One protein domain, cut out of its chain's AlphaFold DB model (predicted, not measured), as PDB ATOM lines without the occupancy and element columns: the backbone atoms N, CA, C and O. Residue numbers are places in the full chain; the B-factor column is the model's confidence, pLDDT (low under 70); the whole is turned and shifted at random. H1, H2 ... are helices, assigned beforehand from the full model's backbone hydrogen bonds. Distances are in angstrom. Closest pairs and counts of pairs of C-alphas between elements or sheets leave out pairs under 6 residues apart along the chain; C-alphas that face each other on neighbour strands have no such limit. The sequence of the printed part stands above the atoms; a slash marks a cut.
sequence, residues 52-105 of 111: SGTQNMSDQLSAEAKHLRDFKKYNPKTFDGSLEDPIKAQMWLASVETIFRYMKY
ATOM      1  N   SER A  52      61.602 -75.681 407.399       52.81
ATOM      2  CA  SER A  52      62.972 -76.203 407.381       52.81
ATOM      3  C   SER A  52      63.214 -77.409 408.311       52.81
ATOM      4  O   SER A  52      64.026 -78.270 407.979       52.81
ATOM      5  N   GLY A  53      62.495 -77.538 409.433       49.12
ATOM      6  CA  GLY A  53      62.683 -78.612 410.419       49.12
ATOM      7  C   GLY A  53      62.114 -79.965 409.980       49.12
ATOM      8  O   GLY A  53      62.706 -81.011 410.247       49.12
ATOM      9  N   THR A  54      61.001 -79.955 409.244       52.81
ATOM     10  CA  THR A  54      60.372 -81.179 408.708       52.81
ATOM     11  C   THR A  54      61.114 -81.708 407.479       52.81
ATOM     12  O   THR A  54      61.258 -82.921 407.320       52.81
ATOM     13  N   GLN A  55      61.636 -80.804 406.640       57.56
ATOM     14  CA  GLN A  55      62.506 -81.149 405.514       57.56
ATOM     15  C   GLN A  55      63.770 -81.859 406.019       57.56
ATOM     16  O   GLN A  55      64.107 -82.938 405.543       57.56
ATOM     17  N   ASN A  56      64.386 -81.309 407.070       61.00
ATOM     18  CA  ASN A  56      65.607 -81.839 407.666       61.00
ATOM     19  C   ASN A  56      65.406 -83.240 408.266       61.00
ATOM     20  O   ASN A  56      66.269 -84.093 408.107       61.00
ATOM     21  N   MET A  57      64.246 -83.534 408.869       63.03
ATOM     22  CA  MET A  57      63.934 -84.903 409.308       63.03
ATOM     23  C   MET A  57      63.798 -85.874 408.134       63.03
ATOM     24  O   MET A  57      64.300 -86.991 408.202       63.03
ATOM     25  N   SER A  58      63.163 -85.461 407.036       71.25
ATOM     26  CA  SER A  58      63.049 -86.307 405.846       71.25
ATOM     27  C   SER A  58      64.407 -86.524 405.163       71.25
ATOM     28  O   SER A  58      64.714 -87.636 404.728       71.25
ATOM     29  N   ASP A  59      65.246 -85.489 405.115       76.06
ATOM     30  CA  ASP A  59      66.608 -85.541 404.582       76.06
ATOM     31  C   ASP A  59      67.535 -86.375 405.478       76.06
ATOM     32  O   ASP A  59      68.329 -87.175 404.977       76.06
ATOM     33  N   GLN A  60      67.385 -86.274 406.800       80.44
ATOM     34  CA  GLN A  60      68.085 -87.100 407.782       80.44
ATOM     35  C   GLN A  60      67.690 -88.570 407.649       80.44
ATOM     36  O   GLN A  60      68.566 -89.425 407.543       80.44
ATOM     37  N   LEU A  61      66.392 -88.878 407.590       76.12
ATOM     38  CA  LEU A  61      65.901 -90.246 407.402       76.12
ATOM     39  C   LEU A  61      66.352 -90.824 406.055       76.12
ATOM     40  O   LEU A  61      66.707 -91.999 405.966       76.12
ATOM     41  N   SER A  62      66.396 -90.002 405.005       78.56
ATOM     42  CA  SER A  62      66.939 -90.381 403.698       78.56
ATOM     43  C   SER A  62      68.445 -90.668 403.764       78.56
ATOM     44  O   SER A  62      68.917 -91.676 403.221       78.56
ATOM     45  N   ALA A  63      69.205 -89.835 404.480       78.88
ATOM     46  CA  ALA A  63      70.626 -90.044 404.725       78.88
ATOM     47  C   ALA A  63      70.871 -91.325 405.541       78.88
ATOM     48  O   ALA A  63      71.701 -92.145 405.155       78.88
ATOM     49  N   GLU A  64      70.120 -91.564 406.614       74.31
ATOM     50  CA  GLU A  64      70.182 -92.786 407.427       74.31
ATOM     51  C   GLU A  64      69.802 -94.035 406.622       74.31
ATOM     52  O   GLU A  64      70.525 -95.033 406.652       74.31
ATOM     53  N   ALA A  65      68.751 -93.970 405.801       82.25
ATOM     54  CA  ALA A  65      68.371 -95.058 404.902       82.25
ATOM     55  C   ALA A  65      69.465 -95.372 403.868       82.25
ATOM     56  O   ALA A  65      69.668 -96.535 403.509       82.25
ATOM     57  N   LYS A  66      70.197 -94.358 403.392       83.94
ATOM     58  CA  LYS A  66      71.376 -94.554 402.540       83.94
ATOM     59  C   LYS A  66      72.497 -95.259 403.307       83.94
ATOM     60  O   LYS A  66      73.008 -96.258 402.805       83.94
ATOM     61  N   HIS A  67      72.817 -94.812 404.522       80.38
ATOM     62  CA  HIS A  67      73.831 -95.456 405.363       80.38
ATOM     63  C   HIS A  67      73.496 -96.929 405.641       80.38
ATOM     64  O   HIS A  67      74.381 -97.775 405.582       80.38
ATOM     65  N   LEU A  68      72.222 -97.274 405.854       83.50
ATOM     66  CA  LEU A  68      71.794 -98.667 406.037       83.50
ATOM     67  C   LEU A  68      72.008 -99.529 404.784       83.50
ATOM     68  O   LEU A  68      72.404-100.693 404.886       83.50
ATOM     69  N   ARG A  69      71.772 -98.974 403.589       85.44
ATOM     70  CA  ARG A  69      72.069 -99.670 402.325       85.44
ATOM     71  C   ARG A  69      73.570 -99.876 402.143       85.44
ATOM     72  O   ARG A  69      73.990-100.979 401.796       85.44
ATOM     73  N   ASP A  70      74.365 -98.851 402.439       82.69
ATOM     74  CA  ASP A  70      75.824 -98.930 402.387       82.69
ATOM     75  C   ASP A  70      76.360 -99.917 403.439       82.69
ATOM     76  O   ASP A  70      77.298-100.656 403.162       82.69
ATOM     77  N   PHE A  71      75.726-100.027 404.611       83.69
ATOM     78  CA  PHE A  71      76.118-100.966 405.670       83.69
ATOM     79  C   PHE A  71      76.036-102.408 405.208       83.69
ATOM     80  O   PHE A  71      76.985-103.170 405.383       83.69
ATOM     81  N   LYS A  72      74.950-102.766 404.519       86.62
ATOM     82  CA  LYS A  72      74.789-104.110 403.956       86.62
ATOM     83  C   LYS A  72      75.844-104.437 402.894       86.62
ATOM     84  O   LYS A  72      76.229-105.596 402.785       86.62
ATOM     85  N   LYS A  73      76.355-103.448 402.150       87.56
ATOM     86  CA  LYS A  73      77.406-103.647 401.130       87.56
ATOM     87  C   LYS A  73      78.722-104.150 401.729       87.56
ATOM     88  O   LYS A  73      79.447-104.888 401.065       87.56
ATOM     89  N   TYR A  74      79.025-103.771 402.968       83.19
ATOM     90  CA  TYR A  74      80.272-104.155 403.632       83.19
ATOM     91  C   TYR A  74      80.239-105.547 404.267       83.19
ATOM     92  O   TYR A  74      81.265-105.969 404.789       83.19
ATOM     93  N   ASN A  75      79.108-106.265 404.207       84.62
ATOM     94  CA  ASN A  75      78.934-107.582 404.832       84.62
ATOM     95  C   ASN A  75      79.521-107.618 406.257       84.62
ATOM     96  O   ASN A  75      80.443-108.397 406.522       84.62
ATOM     97  N   PRO A  76      79.049-106.732 407.159       82.69
ATOM     98  CA  PRO A  76      79.537-106.673 408.530       82.69
ATOM     99  C   PRO A  76      79.482-108.065 409.147       82.69
ATOM    100  O   PRO A  76      78.511-108.804 408.958       82.69
ATOM    101  N   LYS A  77      80.525-108.411 409.901       84.62
ATOM    102  CA  LYS A  77      80.561-109.680 410.619       84.62
ATOM    103  C   LYS A  77      79.340-109.759 411.536       84.62
ATOM    104  O   LYS A  77      79.031-108.802 412.248       84.62
ATOM    105  N   THR A  78      78.632-110.880 411.505       84.62
ATOM    106  CA  THR A  78      77.516-111.117 412.417       84.62
ATOM    107  C   THR A  78      78.049-111.272 413.835       84.62
ATOM    108  O   THR A  78      79.038-111.968 414.064       84.62
ATOM    109  N   PHE A  79      77.401-110.599 414.781       84.56
ATOM    110  CA  PHE A  79      77.579-110.874 416.198       84.56
ATOM    111  C   PHE A  79      76.491-111.850 416.609       84.56
ATOM    112  O   PHE A  79      75.311-111.597 416.374       84.56
ATOM    113  N   ASP A  80      76.896-112.975 417.178       85.06
ATOM    114  CA  ASP A  80      75.999-114.005 417.697       85.06
ATOM    115  C   ASP A  80      75.381-113.617 419.050       85.06
ATOM    116  O   ASP A  80      74.545-114.347 419.574       85.06
ATOM    117  N   GLY A  81      75.752-112.456 419.602       78.81
ATOM    118  CA  GLY A  81      75.242-111.983 420.885       78.81
ATOM    119  C   GLY A  81      75.898-112.658 422.086       78.81
ATOM    120  O   GLY A  81      75.527-112.347 423.215       78.81
ATOM    121  N   SER A  82      76.857-113.565 421.866       77.31
ATOM    122  CA  SER A  82      77.520-114.282 422.948       77.31
ATOM    123  C   SER A  82      78.465-113.337 423.688       77.31
ATOM    124  O   SER A  82      79.434-112.806 423.141       77.31
ATOM    125  N   LEU A  83      78.142-113.108 424.960       65.62
ATOM    126  CA  LEU A  83      78.951-112.352 425.916       65.62
ATOM    127  C   LEU A  83      80.113-113.184 426.480       65.62
ATOM    128  O   LEU A  83      80.941-112.630 427.198       65.62
ATOM    129  N   GLU A  84      80.199-114.482 426.155       79.75
ATOM    130  CA  GLU A  84      81.269-115.375 426.618       79.75
ATOM    131  C   GLU A  84      82.669-114.874 426.262       79.75
ATOM    132  O   GLU A  84      83.625-115.188 426.969       79.75
ATOM    133  N   ASP A  85      82.810-114.114 425.174       86.31
ATOM    134  CA  ASP A  85      84.104-113.614 424.735       86.31
ATOM    135  C   ASP A  85      84.083-112.084 424.574       86.31
ATOM    136  O   ASP A  85      83.720-111.563 423.507       86.31
ATOM    137  N   PRO A  86      84.498-111.334 425.612       86.44
ATOM    138  CA  PRO A  86      84.548-109.876 425.552       86.44
ATOM    139  C   PRO A  86      85.472-109.369 424.433       86.44
ATOM    140  O   PRO A  86      85.240-108.286 423.894       86.44
ATOM    141  N   ILE A  87      86.471-110.158 424.017       89.19
ATOM    142  CA  ILE A  87      87.375-109.804 422.919       89.19
ATOM    143  C   ILE A  87      86.635-109.899 421.582       89.19
ATOM    144  O   ILE A  87      86.776-109.015 420.737       89.19
ATOM    145  N   LYS A  88      85.785-110.916 421.377       85.94
ATOM    146  CA  LYS A  88      84.945-111.007 420.165       85.94
ATOM    147  C   LYS A  88      83.943-109.865 420.074       85.94
ATOM    148  O   LYS A  88      83.787-109.308 418.988       85.94
ATOM    149  N   ALA A  89      83.318-109.485 421.189       89.12
ATOM    150  CA  ALA A  89      82.428-108.328 421.233       89.12
ATOM    151  C   ALA A  89      83.179-107.033 420.883       89.12
ATOM    152  O   ALA A  89      82.718-106.253 420.049       89.12
ATOM    153  N   GLN A  90      84.380-106.835 421.436       91.25
ATOM    154  CA  GLN A  90      85.217-105.673 421.135       91.25
ATOM    155  C   GLN A  90      85.667-105.639 419.666       91.25
ATOM    156  O   GLN A  90      85.586-104.595 419.019       91.25
ATOM    157  N   MET A  91      86.099-106.773 419.108       88.94
ATOM    158  CA  MET A  91      86.458-106.880 417.689       88.94
ATOM    159  C   MET A  91      85.260-106.616 416.772       88.94
ATOM    160  O   MET A  91      85.409-105.970 415.733       88.94
ATOM    161  N   TRP A  92      84.071-107.094 417.142       90.44
ATOM    162  CA  TRP A  92      82.846-106.811 416.401       90.44
ATOM    163  C   TRP A  92      82.499-105.318 416.433       90.44
ATOM    164  O   TRP A  92      82.276-104.728 415.377       90.44
ATOM    165  N   LEU A  93      82.548-104.683 417.610       89.94
ATOM    166  CA  LEU A  93      82.336-103.238 417.751       89.94
ATOM    167  C   LEU A  93      83.337-102.433 416.910       89.94
ATOM    168  O   LEU A  93      82.930-101.529 416.183       89.94
ATOM    169  N   ALA A  94      84.620-102.804 416.924       90.06
ATOM    170  CA  ALA A  94      85.647-102.165 416.100       90.06
ATOM    171  C   ALA A  94      85.379-102.331 414.590       90.06
ATOM    172  O   ALA A  94      85.603-101.404 413.806       90.06
ATOM    173  N   SER A  95      84.862-103.490 414.166       88.12
ATOM    174  CA  SER A  95      84.452-103.733 412.778       88.12
ATOM    175  C   SER A  95      83.276-102.840 412.371       88.12
ATOM    176  O   SER A  95      83.335-102.192 411.324       88.12
ATOM    177  N   VAL A  96      82.250-102.740 413.218       87.25
ATOM    178  CA  VAL A  96      81.094-101.857 413.003       87.25
ATOM    179  C   VAL A  96      81.531-100.392 412.936       87.25
ATOM    180  O   VAL A  96      81.140 -99.674 412.015       87.25
ATOM    181  N   GLU A  97      82.397 -99.948 413.847       88.94
ATOM    182  CA  GLU A  97      82.930 -98.583 413.856       88.94
ATOM    183  C   GLU A  97      83.736 -98.274 412.587       88.94
ATOM    184  O   GLU A  97      83.582 -97.211 411.984       88.94
ATOM    185  N   THR A  98      84.556 -99.221 412.130       88.81
ATOM    186  CA  THR A  98      85.328 -99.088 410.887       88.81
ATOM    187  C   THR A  98      84.406 -98.915 409.680       88.81
ATOM    188  O   THR A  98      84.645 -98.055 408.833       88.81
ATOM    189  N   ILE A  99      83.310 -99.669 409.620       87.00
ATOM    190  CA  ILE A  99      82.307 -99.556 408.556       87.00
ATOM    191  C   ILE A  99      81.619 -98.180 408.593       87.00
ATOM    192  O   ILE A  99      81.483 -97.535 407.550       87.00
ATOM    193  N   PHE A 100      81.265 -97.673 409.780       82.62
ATOM    194  CA  PHE A 100      80.743 -96.310 409.926       82.62
ATOM    195  C   PHE A 100      81.750 -95.247 409.482       82.62
ATOM    196  O   PHE A 100      81.363 -94.274 408.836       82.62
ATOM    197  N   ARG A 101      83.040 -95.431 409.781       84.50
ATOM    198  CA  ARG A 101      84.110 -94.541 409.309       84.50
ATOM    199  C   ARG A 101      84.229 -94.569 407.786       84.50
ATOM    200  O   ARG A 101      84.337 -93.504 407.193       84.50
ATOM    201  N   TYR A 102      84.130 -95.736 407.146       80.00
ATOM    202  CA  TYR A 102      84.118 -95.843 405.682       80.00
ATOM    203  C   TYR A 102      82.907 -95.158 405.039       80.00
ATOM    204  O   TYR A 102      83.057 -94.527 403.997       80.00
ATOM    205  N   MET A 103      81.728 -95.214 405.665       79.12
ATOM    206  CA  MET A 103      80.554 -94.461 405.196       79.12
ATOM    207  C   MET A 103      80.687 -92.959 405.398       79.12
ATOM    208  O   MET A 103      80.262 -92.179 404.548       79.12
ATOM    209  N   LYS A 104      81.249 -92.554 406.544       71.81
ATOM    210  CA  LYS A 104      81.445 -91.153 406.923       71.81
ATOM    211  C   LYS A 104      82.712 -90.531 406.348       71.81
ATOM    212  O   LYS A 104      82.924 -89.345 406.583       71.81
ATOM    213  N   TYR A 105      83.530 -91.271 405.598       58.12
ATOM    214  CA  TYR A 105      84.622 -90.711 404.809       58.12
ATOM    215  C   TYR A 105      84.120 -90.437 403.383       58.12
ATOM    216  O   TYR A 105      84.213 -91.307 402.513       58.12
TER     217      TYR A 105
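Overview. This is residues 52 to 105 of the 111 residues of the protein "Gag-protease polyprotein" of Cucumis melo var. makuwa (UniProt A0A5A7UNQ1). Two helices meet near their last residues to make a wide, open V, and the link between them runs on from the end of H1 beside H2 to the far end of H2, where the chain turns and folds back. Residues 52 to 65 of H1 stick out as a free arm at one end, and residues 82 to 87 stick out at the other. The printed part has 54 residues with two named helices, H1 then H2, and no named strand; the class is all helix. It is only just loose, close to extended, with a radius of gyration of the C-alphas of 14.6 A, and it spans 47 by 19 by 15 A, the free arm of H1 adding much of the length.

Along the chain. Find C-alpha 52 at (62.972, -76.203, 407.381); from there H1, residues 52 to 73, the longest helix, runs 31.6 A to C-alpha 73 at (77.406, -103.647, 401.130). H2, residues 86 to 104, begins at Pro 86 and runs 26.6 A to C-alpha 104 at (81.445, -91.153, 406.923).

Arrangement. Look at residues 67 to 71 of H1 and residues 99 to 103 of H2, for with these parts alone the two helices touch. Their closest C-alphas are those of His 67 and Met 103, 6.8 A apart. Their lines stand at a steep tilt of 59 degrees, and they run opposite ways. In the backbones of H1 and H2, every O i to N i+4 pair is within hydrogen-bond range.

Size, cuts and confidence. The two C-alphas farthest apart are those of Ser 52 and Glu 84, at 47.3 A. Residues 74 to 85 form the long link from H1 to H2, and the printed part has no cut. Read the B-factor column for the model's confidence: the mean pLDDT of the printed part is 79.7, and residues 52 to 57, residue 83 and residue 105 are under 70.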